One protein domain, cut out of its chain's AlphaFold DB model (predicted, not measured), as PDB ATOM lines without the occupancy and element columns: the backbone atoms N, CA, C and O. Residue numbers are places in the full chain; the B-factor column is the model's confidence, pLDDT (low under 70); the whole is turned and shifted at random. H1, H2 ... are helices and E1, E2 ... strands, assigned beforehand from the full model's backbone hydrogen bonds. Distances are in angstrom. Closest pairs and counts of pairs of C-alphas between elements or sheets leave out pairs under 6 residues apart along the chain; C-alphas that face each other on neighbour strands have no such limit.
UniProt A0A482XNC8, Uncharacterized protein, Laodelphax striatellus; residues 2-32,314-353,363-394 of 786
ATOM      1  N   LEU A   2     -25.054  65.369 -46.167       67.88
ATOM      2  CA  LEU A   2     -24.576  65.578 -44.788       67.88
ATOM      3  C   LEU A   2     -24.581  64.292 -43.939       67.88
ATOM      4  O   LEU A   2     -23.603  64.000 -43.271       67.88
ATOM      5  N   LEU A   3     -25.635  63.477 -44.052       67.44
ATOM      6  CA  LEU A   3     -25.742  62.191 -43.350       67.44
ATOM      7  C   LEU A   3     -24.658  61.188 -43.782       67.44
ATOM      8  O   LEU A   3     -24.112  60.484 -42.948       67.44
ATOM      9  N   VAL A   4     -24.317  61.159 -45.075       76.44
ATOM     10  CA  VAL A   4     -23.254  60.298 -45.626       76.44
ATOM     11  C   VAL A   4     -21.886  60.779 -45.151       76.44
ATOM     12  O   VAL A   4     -21.058  59.966 -44.770       76.44
ATOM     13  N   TRP A   5     -21.672  62.096 -45.104       79.19
ATOM     14  CA  TRP A   5     -20.440  62.687 -44.584       79.19
ATOM     15  C   TRP A   5     -20.262  62.397 -43.091       79.19
ATOM     16  O   TRP A   5     -19.199  61.937 -42.697       79.19
ATOM     17  N   VAL A   6     -21.322  62.557 -42.290       78.50
ATOM     18  CA  VAL A   6     -21.329  62.224 -40.856       78.50
ATOM     19  C   VAL A   6     -21.075  60.730 -40.635       78.50
ATOM     20  O   VAL A   6     -20.272  60.368 -39.776       78.50
ATOM     21  N   LEU A   7     -21.696  59.855 -41.435       76.25
ATOM     22  CA  LEU A   7     -21.472  58.409 -41.357       76.25
ATOM     23  C   LEU A   7     -20.025  58.046 -41.727       76.25
ATOM     24  O   LEU A   7     -19.390  57.279 -41.013       76.25
ATOM     25  N   CYS A   8     -19.478  58.632 -42.795       73.50
ATOM     26  CA  CYS A   8     -18.088  58.427 -43.203       73.50
ATOM     27  C   CYS A   8     -17.100  58.938 -42.150       73.50
ATOM     28  O   CYS A   8     -16.146  58.232 -41.841       73.50
ATOM     29  N   THR A   9     -17.334  60.110 -41.553       71.38
ATOM     30  CA  THR A   9     -16.478  60.621 -40.471       71.38
ATOM     31  C   THR A   9     -16.552  59.741 -39.229       71.38
ATOM     32  O   THR A   9     -15.519  59.458 -38.637       71.38
ATOM     33  N   LEU A  10     -17.739  59.236 -38.868       71.75
ATOM     34  CA  LEU A  10     -17.897  58.311 -37.742       71.75
ATOM     35  C   LEU A  10     -17.158  56.992 -37.995       71.75
ATOM     36  O   LEU A  10     -16.443  56.523 -37.118       71.75
ATOM     37  N   ILE A  11     -17.277  56.428 -39.200       71.50
ATOM     38  CA  ILE A  11     -16.576  55.199 -39.585       71.50
ATOM     39  C   ILE A  11     -15.058  55.409 -39.524       71.50
ATOM     40  O   ILE A  11     -14.361  54.609 -38.907       71.50
ATOM     41  N   VAL A  12     -14.539  56.499 -40.099       72.06
ATOM     42  CA  VAL A  12     -13.097  56.806 -40.077       72.06
ATOM     43  C   VAL A  12     -12.595  57.019 -38.646       72.06
ATOM     44  O   VAL A  12     -11.569  56.453 -38.280       72.06
ATOM     45  N   CYS A  13     -13.333  57.751 -37.805       67.38
ATOM     46  CA  CYS A  13     -12.969  57.940 -36.399       67.38
ATOM     47  C   CYS A  13     -12.920  56.616 -35.623       67.38
ATOM     48  O   CYS A  13     -11.992  56.414 -34.842       67.38
ATOM     49  N   VAL A  14     -13.867  55.700 -35.854       68.62
ATOM     50  CA  VAL A  14     -13.869  54.372 -35.216       68.62
ATOM     51  C   VAL A  14     -12.693  53.517 -35.701       68.62
ATOM     52  O   VAL A  14     -12.049  52.854 -34.891       68.62
ATOM     53  N   TYR A  15     -12.350  53.558 -36.994       65.69
ATOM     54  CA  TYR A  15     -11.189  52.827 -37.517       65.69
ATOM     55  C   TYR A  15      -9.857  53.341 -36.947       65.69
ATOM     56  O   TYR A  15      -9.012  52.532 -36.568       65.69
ATOM     57  N   CYS A  16      -9.678  54.659 -36.813       68.56
ATOM     58  CA  CYS A  16      -8.461  55.240 -36.230       68.56
ATOM     59  C   CYS A  16      -8.279  54.898 -34.737       68.56
ATOM     60  O   CYS A  16      -7.151  54.810 -34.255       68.56
ATOM     61  N   GLN A  17      -9.366  54.671 -33.990       70.88
ATOM     62  CA  GLN A  17      -9.292  54.327 -32.561       70.88
ATOM     63  C   GLN A  17      -8.652  52.954 -32.289       70.88
ATOM     64  O   GLN A  17      -8.042  52.764 -31.232       70.88
ATOM     65  N   TYR A  18      -8.753  52.020 -33.239       77.75
ATOM     66  CA  TYR A  18      -8.283  50.636 -33.104       77.75
ATOM     67  C   TYR A  18      -7.191  50.259 -34.115       77.75
ATOM     68  O   TYR A  18      -6.897  49.082 -34.292       77.75
ATOM     69  N   GLU A  19      -6.539  51.236 -34.750       77.31
ATOM     70  CA  GLU A  19      -5.493  51.006 -35.763       77.31
ATOM     71  C   GLU A  19      -4.326  50.136 -35.258       77.31
ATOM     72  O   GLU A  19      -3.736  49.359 -36.010       77.31
ATOM     73  N   TRP A  20      -4.022  50.212 -33.960       83.38
ATOM     74  CA  TRP A  20      -2.968  49.418 -33.323       83.38
ATOM     75  C   TRP A  20      -3.255  47.901 -33.343       83.38
ATOM     76  O   TRP A  20      -2.336  47.089 -33.215       83.38
ATOM     77  N   GLN A  21      -4.518  47.508 -33.541       84.50
ATOM     78  CA  GLN A  21      -4.976  46.125 -33.580       84.50
ATOM     79  C   GLN A  21      -4.786  45.523 -34.977       84.50
ATOM     80  O   GLN A  21      -5.703  45.484 -35.799       84.50
ATOM     81  N   ARG A  22      -3.577  45.029 -35.256       84.56
ATOM     82  CA  ARG A  22      -3.298  44.306 -36.506       84.56
ATOM     83  C   ARG A  22      -4.043  42.973 -36.545       84.56
ATOM     84  O   ARG A  22      -4.222  42.330 -35.508       84.56
ATOM     85  N   ARG A  23      -4.428  42.568 -37.760       88.62
ATOM     86  CA  ARG A  23      -4.981  41.237 -38.023       88.62
ATOM     87  C   ARG A  23      -3.934  40.170 -37.725       88.62
ATOM     88  O   ARG A  23      -2.786  40.319 -38.142       88.62
ATOM     89  N   ASP A  24      -4.346  39.117 -37.040       92.25
ATOM     90  CA  ASP A  24      -3.489  38.002 -36.632       92.25
ATOM     91  C   ASP A  24      -4.157  36.637 -36.915       92.25
ATOM     92  O   ASP A  24      -5.252  36.556 -37.480       92.25
ATOM     93  N   ALA A  25      -3.502  35.549 -36.500       92.56
ATOM     94  CA  ALA A  25      -3.992  34.187 -36.702       92.56
ATOM     95  C   ALA A  25      -5.355  33.908 -36.033       92.56
ATOM     96  O   ALA A  25      -6.115  33.063 -36.516       92.56
ATOM     97  N   PHE A  26      -5.703  34.612 -34.946       93.31
ATOM     98  CA  PHE A  26      -7.026  34.483 -34.335       93.31
ATOM     99  C   PHE A  26      -8.108  35.016 -35.274       93.31
ATOM    100  O   PHE A  26      -9.128  34.350 -35.454       93.31
ATOM    101  N   ASP A  27      -7.886  36.173 -35.907       92.69
ATOM    102  CA  ASP A  27      -8.854  36.737 -36.856       92.69
ATOM    103  C   ASP A  27      -9.055  35.822 -38.061       92.69
ATOM    104  O   ASP A  27     -10.181  35.648 -38.521       92.69
ATOM    105  N   GLU A  28      -7.985  35.199 -38.558       92.88
ATOM    106  CA  GLU A  28      -8.070  34.249 -39.669       92.88
ATOM    107  C   GLU A  28      -8.951  33.040 -39.341       92.88
ATOM    108  O   GLU A  28      -9.815  32.662 -40.138       92.88
ATOM    109  N   VAL A  29      -8.768  32.446 -38.158       93.75
ATOM    110  CA  VAL A  29      -9.598  31.324 -37.703       93.75
ATOM    111  C   VAL A  29     -11.026  31.784 -37.433       93.75
ATOM    112  O   VAL A  29     -11.966  31.115 -37.861       93.75
ATOM    113  N   ARG A  30     -11.213  32.945 -36.795       94.44
ATOM    114  CA  ARG A  30     -12.542  33.498 -36.514       94.44
ATOM    115  C   ARG A  30     -13.333  33.763 -37.794       94.44
ATOM    116  O   ARG A  30     -14.484  33.353 -37.888       94.44
ATOM    117  N   MET A  31     -12.702  34.355 -38.808       93.19
ATOM    118  CA  MET A  31     -13.324  34.567 -40.116       93.19
ATOM    119  C   MET A  31     -13.723  33.248 -40.789       93.19
ATOM    120  O   MET A  31     -14.767  33.192 -41.434       93.19
ATOM    121  N   LYS A  32     -12.926  32.177 -40.649       92.00
ATOM    122  CA  LYS A  32     -13.292  30.846 -41.165       92.00
ATOM    123  C   LYS A  32     -14.481  30.242 -40.421       92.00
ATOM    124  O   LYS A  32     -15.361  29.690 -41.075       92.00
ATOM    125  N   ASN A 314      -4.209  29.245 -26.454       90.94
ATOM    126  CA  ASN A 314      -3.042  29.819 -25.792       90.94
ATOM    127  C   ASN A 314      -2.433  30.895 -26.699       90.94
ATOM    128  O   ASN A 314      -1.819  30.569 -27.711       90.94
ATOM    129  N   GLN A 315      -2.630  32.161 -26.328       92.00
ATOM    130  CA  GLN A 315      -2.159  33.321 -27.091       92.00
ATOM    131  C   GLN A 315      -0.710  33.725 -26.760       92.00
ATOM    132  O   GLN A 315      -0.137  34.593 -27.419       92.00
ATOM    133  N   CYS A 316      -0.117  33.129 -25.725       92.19
ATOM    134  CA  CYS A 316       1.226  33.466 -25.272       92.19
ATOM    135  C   CYS A 316       2.306  32.948 -26.239       92.19
ATOM    136  O   CYS A 316       2.060  32.005 -26.999       92.19
ATOM    137  N   PRO A 317       3.512  33.550 -26.237       91.38
ATOM    138  CA  PRO A 317       4.617  33.082 -27.064       91.38
ATOM    139  C   PRO A 317       5.025  31.642 -26.720       91.38
ATOM    140  O   PRO A 317       4.675  31.096 -25.666       91.38
ATOM    141  N   ILE A 318       5.759  31.011 -27.635       90.00
ATOM    142  CA  ILE A 318       6.319  29.668 -27.442       90.00
ATOM    143  C   ILE A 318       7.322  29.712 -26.284       90.00
ATOM    144  O   ILE A 318       8.186  30.585 -26.220       90.00
ATOM    145  N   SER A 319       7.187  28.771 -25.358       83.88
ATOM    146  CA  SER A 319       8.022  28.636 -24.161       83.88
ATOM    147  C   SER A 319       8.079  27.167 -23.743       83.88
ATOM    148  O   SER A 319       7.369  26.354 -24.324       83.88
ATOM    149  N   ASN A 320       8.857  26.810 -22.714       77.94
ATOM    150  CA  ASN A 320       8.965  25.417 -22.244       77.94
ATOM    151  C   ASN A 320       7.615  24.787 -21.833       77.94
ATOM    152  O   ASN A 320       7.477  23.566 -21.836       77.94
ATOM    153  N   GLY A 321       6.621  25.612 -21.471       71.19
ATOM    154  CA  GLY A 321       5.247  25.177 -21.183       71.19
ATOM    155  C   GLY A 321       4.317  25.175 -22.403       71.19
ATOM    156  O   GLY A 321       3.179  24.735 -22.289       71.19
ATOM    157  N   ASN A 322       4.797  25.670 -23.548       78.06
ATOM    158  CA  ASN A 322       4.108  25.804 -24.831       78.06
ATOM    159  C   ASN A 322       5.056  25.463 -25.986       78.06
ATOM    160  O   ASN A 322       5.335  26.302 -26.840       78.06
ATOM    161  N   ASN A 323       5.549  24.221 -26.006       76.38
ATOM    162  CA  ASN A 323       6.546  23.736 -26.974       76.38
ATOM    163  C   ASN A 323       6.012  23.610 -28.421       76.38
ATOM    164  O   ASN A 323       6.761  23.235 -29.320       76.38
ATOM    165  N   GLY A 324       4.737  23.944 -28.657       77.12
ATOM    166  CA  GLY A 324       4.052  23.798 -29.943       77.12
ATOM    167  C   GLY A 324       3.596  22.357 -30.234       77.12
ATOM    168  O   GLY A 324       3.977  21.430 -29.519       77.12
ATOM    169  N   PRO A 325       2.755  22.146 -31.265       86.56
ATOM    170  CA  PRO A 325       2.216  23.146 -32.190       86.56
ATOM    171  C   PRO A 325       1.130  24.032 -31.552       86.56
ATOM    172  O   PRO A 325       0.292  23.573 -30.774       86.56
ATOM    173  N   ASN A 326       1.157  25.330 -31.867       90.81
ATOM    174  CA  ASN A 326       0.173  26.308 -31.406       90.81
ATOM    175  C   ASN A 326       0.059  27.453 -32.421       90.81
ATOM    176  O   ASN A 326       0.941  28.306 -32.501       90.81
ATOM    177  N   LEU A 327      -1.043  27.481 -33.172       92.44
ATOM    178  CA  LEU A 327      -1.304  28.506 -34.187       92.44
ATOM    179  C   LEU A 327      -1.463  29.915 -33.595       92.44
ATOM    180  O   LEU A 327      -1.189  30.902 -34.269       92.44
ATOM    181  N   PHE A 328      -1.923  30.014 -32.348       92.75
ATOM    182  CA  PHE A 328      -2.212  31.291 -31.693       92.75
ATOM    183  C   PHE A 328      -1.027  31.837 -30.895       92.75
ATOM    184  O   PHE A 328      -1.179  32.842 -30.200       92.75
ATOM    185  N   ALA A 329       0.141  31.200 -30.981       92.00
ATOM    186  CA  ALA A 329       1.330  31.680 -30.299       92.00
ATOM    187  C   ALA A 329       1.679  33.116 -30.729       92.00
ATOM    188  O   ALA A 329       1.575  33.464 -31.902       92.00
ATOM    189  N   ASP A 330       2.092  33.931 -29.756       90.69
ATOM    190  CA  ASP A 330       2.481  35.340 -29.949       90.69
ATOM    191  C   ASP A 330       1.364  36.248 -30.516       90.69
ATOM    192  O   ASP A 330       1.619  37.315 -31.066       90.69
ATOM    193  N   THR A 331       0.095  35.852 -30.351       92.81
ATOM    194  CA  THR A 331      -1.063  36.729 -30.632       92.81
ATOM    195  C   THR A 331      -1.444  37.600 -29.432       92.81
ATOM    196  O   THR A 331      -2.242  38.529 -29.564       92.81
ATOM    197  N   ALA A 332      -0.888  37.323 -28.249       93.56
ATOM    198  CA  ALA A 332      -1.104  38.131 -27.059       93.56
ATOM    199  C   ALA A 332      -0.473  39.519 -27.213       93.56
ATOM    200  O   ALA A 332       0.719  39.668 -27.465       93.56
ATOM    201  N   ARG A 333      -1.256  40.562 -26.951       92.25
ATOM    202  CA  ARG A 333      -0.836  41.962 -27.113       92.25
ATOM    203  C   ARG A 333      -0.126  42.546 -25.887       92.25
ATOM    204  O   ARG A 333      -0.191  43.751 -25.636       92.25
ATOM    205  N   CYS A 334       0.535  41.699 -25.102       93.50
ATOM    206  CA  CYS A 334       1.339  42.136 -23.965       93.50
ATOM    207  C   CYS A 334       2.536  42.981 -24.426       93.50
ATOM    208  O   CYS A 334       3.133  42.721 -25.471       93.50
ATOM    209  N   LYS A 335       2.919  43.985 -23.633       93.00
ATOM    210  CA  LYS A 335       4.099  44.818 -23.891       93.00
ATOM    211  C   LYS A 335       5.361  43.979 -23.729       93.00
ATOM    212  O   LYS A 335       5.783  43.720 -22.602       93.00
ATOM    213  N   GLN A 336       5.965  43.556 -24.835       90.69
ATOM    214  CA  GLN A 336       7.131  42.669 -24.812       90.69
ATOM    215  C   GLN A 336       8.356  43.292 -24.120       90.69
ATOM    216  O   GLN A 336       9.260  42.566 -23.743       90.69
ATOM    217  N   GLU A 337       8.424  44.606 -23.915       92.19
ATOM    218  CA  GLU A 337       9.570  45.227 -23.236       92.19
ATOM    219  C   GLU A 337       9.518  45.041 -21.712       92.19
ATOM    220  O   GLU A 337      10.529  44.727 -21.085       92.19
ATOM    221  N   THR A 338       8.331  45.182 -21.113       93.44
ATOM    222  CA  THR A 338       8.164  45.232 -19.650       93.44
ATOM    223  C   THR A 338       7.324  44.086 -19.080       93.44
ATOM    224  O   THR A 338       7.316  43.875 -17.866       93.44
ATOM    225  N   THR A 339       6.586  43.355 -19.923       93.62
ATOM    226  CA  THR A 339       5.621  42.321 -19.510       93.62
ATOM    227  C   THR A 339       5.850  40.967 -20.185       93.62
ATOM    228  O   THR A 339       6.504  40.848 -21.221       93.62
ATOM    229  N   GLU A 340       5.325  39.925 -19.557       92.69
ATOM    230  CA  GLU A 340       5.334  38.529 -19.970       92.69
ATOM    231  C   GLU A 340       3.897  37.992 -19.942       92.69
ATOM    232  O   GLU A 340       3.084  38.412 -19.118       92.69
ATOM    233  N   CYS A 341       3.569  37.097 -20.870       92.38
ATOM    234  CA  CYS A 341       2.222  36.561 -21.028       92.38
ATOM    235  C   CYS A 341       2.032  35.285 -20.207       92.38
ATOM    236  O   CYS A 341       2.834  34.359 -20.300       92.38
ATOM    237  N   GLU A 342       0.929  35.214 -19.469       89.69
ATOM    238  CA  GLU A 342       0.473  34.025 -18.751       89.69
ATOM    239  C   GLU A 342      -0.958  33.684 -19.208       89.69
ATOM    240  O   GLU A 342      -1.826  34.559 -19.172       89.69
ATOM    241  N   PRO A 343      -1.239  32.455 -19.673       89.81
ATOM    242  CA  PRO A 343      -2.565  32.093 -20.165       89.81
ATOM    243  C   PRO A 343      -3.582  31.993 -19.020       89.81
ATOM    244  O   PRO A 343      -3.264  31.527 -17.928       89.81
ATOM    245  N   ILE A 344      -4.830  32.383 -19.289       89.31
ATOM    246  CA  ILE A 344      -5.963  32.198 -18.375       89.31
ATOM    247  C   ILE A 344      -6.774  30.986 -18.843       89.31
ATOM    248  O   ILE A 344      -6.995  30.783 -20.035       89.31
ATOM    249  N   HIS A 345      -7.222  30.168 -17.896       85.38
ATOM    250  CA  HIS A 345      -8.004  28.962 -18.166       85.38
ATOM    251  C   HIS A 345      -9.520  29.227 -18.080       85.38
ATOM    252  O   HIS A 345      -9.961  30.097 -17.332       85.38
ATOM    253  N   GLY A 346     -10.323  28.458 -18.820       85.00
ATOM    254  CA  GLY A 346     -11.789  28.532 -18.838       85.00
ATOM    255  C   GLY A 346     -12.374  29.664 -19.691       85.00
ATOM    256  O   GLY A 346     -13.524  30.049 -19.483       85.00
ATOM    257  N   TRP A 347     -11.601  30.218 -20.629       88.44
ATOM    258  CA  TRP A 347     -11.990  31.374 -21.448       88.44
ATOM    259  C   TRP A 347     -12.704  31.001 -22.764       88.44
ATOM    260  O   TRP A 347     -13.419  31.820 -23.347       88.44
ATOM    261  N   GLY A 348     -12.553  29.756 -23.213       90.31
ATOM    262  CA  GLY A 348     -12.979  29.236 -24.508       90.31
ATOM    263  C   GLY A 348     -12.191  29.819 -25.683       90.31
ATOM    264  O   GLY A 348     -11.127  30.426 -25.526       90.31
ATOM    265  N   PHE A 349     -12.748  29.676 -26.886       92.06
ATOM    266  CA  PHE A 349     -12.221  30.310 -28.092       92.06
ATOM    267  C   PHE A 349     -12.590  31.803 -28.107       92.06
ATOM    268  O   PHE A 349     -13.563  32.234 -28.731       92.06
ATOM    269  N   ARG A 350     -11.840  32.612 -27.353       91.19
ATOM    270  CA  ARG A 350     -12.033  34.065 -27.245       91.19
ATOM    271  C   ARG A 350     -10.695  34.780 -27.090       91.19
ATOM    272  O   ARG A 350      -9.788  34.261 -26.444       91.19
ATOM    273  N   ARG A 351     -10.601  36.001 -27.624       90.31
ATOM    274  CA  ARG A 351      -9.458  36.892 -27.376       90.31
ATOM    275  C   ARG A 351      -9.372  37.295 -25.908       90.31
ATOM    276  O   ARG A 351     -10.386  37.392 -25.210       90.31
ATOM    277  N   GLY A 352      -8.154  37.594 -25.475       91.06
ATOM    278  CA  GLY A 352      -7.877  38.096 -24.136       91.06
ATOM    279  C   GLY A 352      -7.843  37.009 -23.067       91.06
ATOM    280  O   GLY A 352      -7.874  37.345 -21.886       91.06
ATOM    281  N   GLY A 353      -7.752  35.733 -23.461       92.88
ATOM    282  CA  GLY A 353      -7.591  34.579 -22.566       92.88
ATOM    283  C   GLY A 353      -6.185  34.469 -21.966       92.88
ATOM    284  O   GLY A 353      -5.607  33.387 -21.903       92.88
ATOM    285  N   ARG A 363       8.121  45.859 -12.001       87.44
ATOM    286  CA  ARG A 363       7.025  45.827 -11.030       87.44
ATOM    287  C   ARG A 363       5.783  46.531 -11.555       87.44
ATOM    288  O   ARG A 363       5.861  47.400 -12.424       87.44
ATOM    289  N   LEU A 364       4.641  46.213 -10.953       88.12
ATOM    290  CA  LEU A 364       3.399  46.911 -11.256       88.12
ATOM    291  C   LEU A 364       3.479  48.391 -10.820       88.12
ATOM    292  O   LEU A 364       4.111  48.717  -9.799       88.12
ATOM    293  N   PRO A 365       2.839  49.306 -11.572       87.50
ATOM    294  CA  PRO A 365       2.617  50.675 -11.127       87.50
ATOM    295  C   PRO A 365       1.857  50.716  -9.799       87.50
ATOM    296  O   PRO A 365       1.037  49.849  -9.511       87.50
ATOM    297  N   THR A 366       2.066  51.762  -8.999       82.81
ATOM    298  CA  THR A 366       1.447  51.881  -7.665       82.81
ATOM    299  C   THR A 366      -0.075  51.946  -7.698       82.81
ATOM    300  O   THR A 366      -0.698  51.649  -6.690       82.81
ATOM    301  N   VAL A 367      -0.686  52.294  -8.833       83.94
ATOM    302  CA  VAL A 367      -2.145  52.365  -9.012       83.94
ATOM    303  C   VAL A 367      -2.751  50.993  -9.342       83.94
ATOM    304  O   VAL A 367      -3.920  50.741  -9.054       83.94
ATOM    305  N   VAL A 368      -1.955  50.082  -9.904       83.19
ATOM    306  CA  VAL A 368      -2.425  48.806 -10.451       83.19
ATOM    307  C   VAL A 368      -2.177  47.683  -9.444       83.19
ATOM    308  O   VAL A 368      -1.076  47.520  -8.929       83.19
ATOM    309  N   ARG A 369      -3.219  46.896  -9.156       78.94
ATOM    310  CA  ARG A 369      -3.176  45.823  -8.144       78.94
ATOM    311  C   ARG A 369      -2.847  44.441  -8.687       78.94
ATOM    312  O   ARG A 369      -2.366  43.607  -7.934       78.94
ATOM    313  N   ARG A 370      -3.195  44.173  -9.941       84.06
ATOM    314  CA  ARG A 370      -3.140  42.844 -10.558       84.06
ATOM    315  C   ARG A 370      -2.401  42.928 -11.892       84.06
ATOM    316  O   ARG A 370      -2.356  44.019 -12.462       84.06
ATOM    317  N   PRO A 371      -1.863  41.807 -12.399       89.75
ATOM    318  CA  PRO A 371      -1.427  41.714 -13.787       89.75
ATOM    319  C   PRO A 371      -2.491  42.256 -14.749       89.75
ATOM    320  O   PRO A 371      -3.694  42.183 -14.475       89.75
ATOM    321  N   PHE A 372      -2.055  42.820 -15.871       93.19
ATOM    322  CA  PHE A 372      -2.975  43.415 -16.832       93.19
ATOM    323  C   PHE A 372      -3.762  42.315 -17.546       93.19
ATOM    324  O   PHE A 372      -3.182  41.489 -18.244       93.19
ATOM    325  N   LEU A 373      -5.083  42.291 -17.376       93.94
ATOM    326  CA  LEU A 373      -5.933  41.288 -18.015       93.94
ATOM    327  C   LEU A 373      -5.978  41.500 -19.529       93.94
ATOM    328  O   LEU A 373      -6.247  42.608 -19.996       93.94
ATOM    329  N   GLY A 374      -5.790  40.420 -20.283       93.50
ATOM    330  CA  GLY A 374      -5.822  40.413 -21.742       93.50
ATOM    331  C   GLY A 374      -7.139  40.948 -22.292       93.50
ATOM    332  O   GLY A 374      -7.110  41.735 -23.224       93.50
ATOM    333  N   GLU A 375      -8.283  40.638 -21.671       93.50
ATOM    334  CA  GLU A 375      -9.586  41.213 -22.058       93.50
ATOM    335  C   GLU A 375      -9.584  42.753 -22.065       93.50
ATOM    336  O   GLU A 375     -10.170  43.374 -22.951       93.50
ATOM    337  N   ILE A 376      -8.918  43.377 -21.088       93.38
ATOM    338  CA  ILE A 376      -8.831  44.839 -20.980       93.38
ATOM    339  C   ILE A 376      -7.847  45.378 -22.021       93.38
ATOM    340  O   ILE A 376      -8.145  46.371 -22.680       93.38
ATOM    341  N   VAL A 377      -6.707  44.704 -22.199       93.12
ATOM    342  CA  VAL A 377      -5.696  45.066 -23.204       93.12
ATOM    343  C   VAL A 377      -6.295  45.004 -24.613       93.12
ATOM    344  O   VAL A 377      -6.157  45.945 -25.383       93.12
ATOM    345  N   GLU A 378      -7.027  43.940 -24.936       91.75
ATOM    346  CA  GLU A 378      -7.650  43.712 -26.246       91.75
ATOM    347  C   GLU A 378      -8.811  44.676 -26.540       91.75
ATOM    348  O   GLU A 378      -9.153  44.890 -27.701       91.75
ATOM    349  N   ARG A 379      -9.422  45.285 -25.515       90.88
ATOM    350  CA  ARG A 379     -10.464  46.319 -25.671       90.88
ATOM    351  C   ARG A 379      -9.924  47.748 -25.652       90.88
ATOM    352  O   ARG A 379     -10.689  48.677 -25.919       90.88
ATOM    353  N   ALA A 380      -8.650  47.938 -25.318       91.19
ATOM    354  CA  ALA A 380      -8.063  49.258 -25.152       91.19
ATOM    355  C   ALA A 380      -8.060  50.057 -26.464       91.19
ATOM    356  O   ALA A 380      -7.800  49.532 -27.552       91.19
ATOM    357  N   THR A 381      -8.319  51.358 -26.348       90.56
ATOM    358  CA  THR A 381      -8.077  52.313 -27.442       90.56
ATOM    359  C   THR A 381      -6.575  52.478 -27.681       90.56
ATOM    360  O   THR A 381      -5.765  52.164 -26.804       90.56
ATOM    361  N   SER A 382      -6.189  52.995 -28.849       88.88
ATOM    362  CA  SER A 382      -4.784  53.297 -29.160       88.88
ATOM    363  C   SER A 382      -4.114  54.145 -28.072       88.88
ATOM    364  O   SER A 382      -3.052  53.777 -27.574       88.88
ATOM    365  N   GLU A 383      -4.764  55.219 -27.626       88.69
ATOM    366  CA  GLU A 383      -4.248  56.102 -26.575       88.69
ATOM    367  C   GLU A 383      -4.018  55.364 -25.246       88.69
ATOM    368  O   GLU A 383      -2.956  55.492 -24.635       88.69
ATOM    369  N   GLN A 384      -4.977  54.537 -24.817       90.50
ATOM    370  CA  GLN A 384      -4.850  53.743 -23.591       90.50
ATOM    371  C   GLN A 384      -3.745  52.690 -23.691       90.50
ATOM    372  O   GLN A 384      -3.054  52.438 -22.705       90.50
ATOM    373  N   TYR A 385      -3.584  52.065 -24.858       91.12
ATOM    374  CA  TYR A 385      -2.572  51.036 -25.065       91.12
ATOM    375  C   TYR A 385      -1.154  51.609 -25.083       91.12
ATOM    376  O   TYR A 385      -0.243  50.998 -24.533       91.12
ATOM    377  N   TYR A 386      -0.931  52.764 -25.716       90.31
ATOM    378  CA  TYR A 386       0.405  53.366 -25.789       90.31
ATOM    379  C   TYR A 386       0.836  54.054 -24.491       90.31
ATOM    380  O   TYR A 386       2.021  54.023 -24.182       90.31
ATOM    381  N   ASN A 387      -0.101  54.626 -23.731       90.12
ATOM    382  CA  ASN A 387       0.199  55.328 -22.477       90.12
ATOM    383  C   ASN A 387       0.081  54.440 -21.223       90.12
ATOM    384  O   ASN A 387       0.280  54.922 -20.106       90.12
ATOM    385  N   GLY A 388      -0.313  53.176 -21.377       90.06
ATOM    386  CA  GLY A 388      -0.644  52.281 -20.275       90.06
ATOM    387  C   GLY A 388      -0.159  50.850 -20.485       90.06
ATOM    388  O   GLY A 388       0.467  50.512 -21.483       90.06
ATOM    389  N   PHE A 389      -0.484  49.988 -19.519       92.06
ATOM    390  CA  PHE A 389      -0.108  48.564 -19.497       92.06
ATOM    391  C   PHE A 389       1.402  48.270 -19.409       92.06
ATOM    392  O   PHE A 389       1.803  47.108 -19.479       92.06
ATOM    393  N   ASP A 390       2.233  49.290 -19.191       92.69
ATOM    394  CA  ASP A 390       3.663  49.126 -18.945       92.69
ATOM    395  C   ASP A 390       3.958  48.851 -17.464       92.69
ATOM    396  O   ASP A 390       3.306  49.371 -16.548       92.69
ATOM    397  N   CYS A 391       4.980  48.033 -17.218       92.00
ATOM    398  CA  CYS A 391       5.530  47.831 -15.881       92.00
ATOM    399  C   CYS A 391       6.714  48.769 -15.637       92.00
ATOM    400  O   CYS A 391       7.479  49.096 -16.542       92.00
ATOM    401  N   LEU A 392       6.899  49.181 -14.385       89.50
ATOM    402  CA  LEU A 392       7.990  50.068 -13.992       89.50
ATOM    403  C   LEU A 392       9.249  49.256 -13.697       89.50
ATOM    404  O   LEU A 392       9.181  48.230 -13.021       89.50
ATOM    405  N   LYS A 393      10.405  49.726 -14.165       89.12
ATOM    406  CA  LYS A 393      11.690  49.078 -13.889       89.12
ATOM    407  C   LYS A 393      12.037  49.184 -12.402       89.12
ATOM    408  O   LYS A 393      11.895  50.246 -11.792       89.12
ATOM    409  N   ILE A 394      12.504  48.083 -11.826       87.25
ATOM    410  CA  ILE A 394      13.060  48.048 -10.474       87.25
ATOM    411  C   ILE A 394      14.449  48.696 -10.522       87.25
ATOM    412  O   ILE A 394      15.230  48.416 -11.427       87.25
TER     413      ILE A 394
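This is residues 2 to 32, 314 to 353 and 363 to 394 of the 786 residues of an uncharacterized protein of Laodelphax striatellus (UniProt A0A482XNC8). There is little regular structure: a loop-rich body holds the short helices H2, H3, H4 and the strand E1, and the helix H1 is an arm whose residues 2 to 13 stick out. The printed part has 103 residues, 41 of them, under half, in named elements, in the order H1, H2, E1, H3, H4; the class is mostly helix. It is loose, radius of gyration of the C-alphas 16.4 A, spanning 56 by 40 by 23 A.

H1, residues 2 to 17, is close but not clearly touching H4, residues 382 to 387; their closest C-alphas, of Gln 17 and Ser 382, are 5.7 A apart. H3, residues 374 to 379, is close but not clearly touching H4, at a steep tilt of 52 degrees; their closest C-alphas, of Val 377 and Tyr 385, are 7.0 A apart. H2, residues 25 to 32, is apart from H1, H3 and H4. E1, residues 339 to 343, pairs with no named strand. In H1, H2, H3 and H4 every O i to N i+4 pair is within hydrogen-bond range.

H1 runs 22.6 A from C-alpha 2 at (-24.576, 65.578, -44.788), E1 13.1 A, H2 10.8 A; H4 ends at C-alpha 387 at (0.199, 55.328, -22.477).

Residues 33 to 313 and 354 to 362 are not printed, with C-alpha gaps of 18.5 A and 21.8 A. Residues 2 to 3 and 13 to 16 have pLDDT under 70.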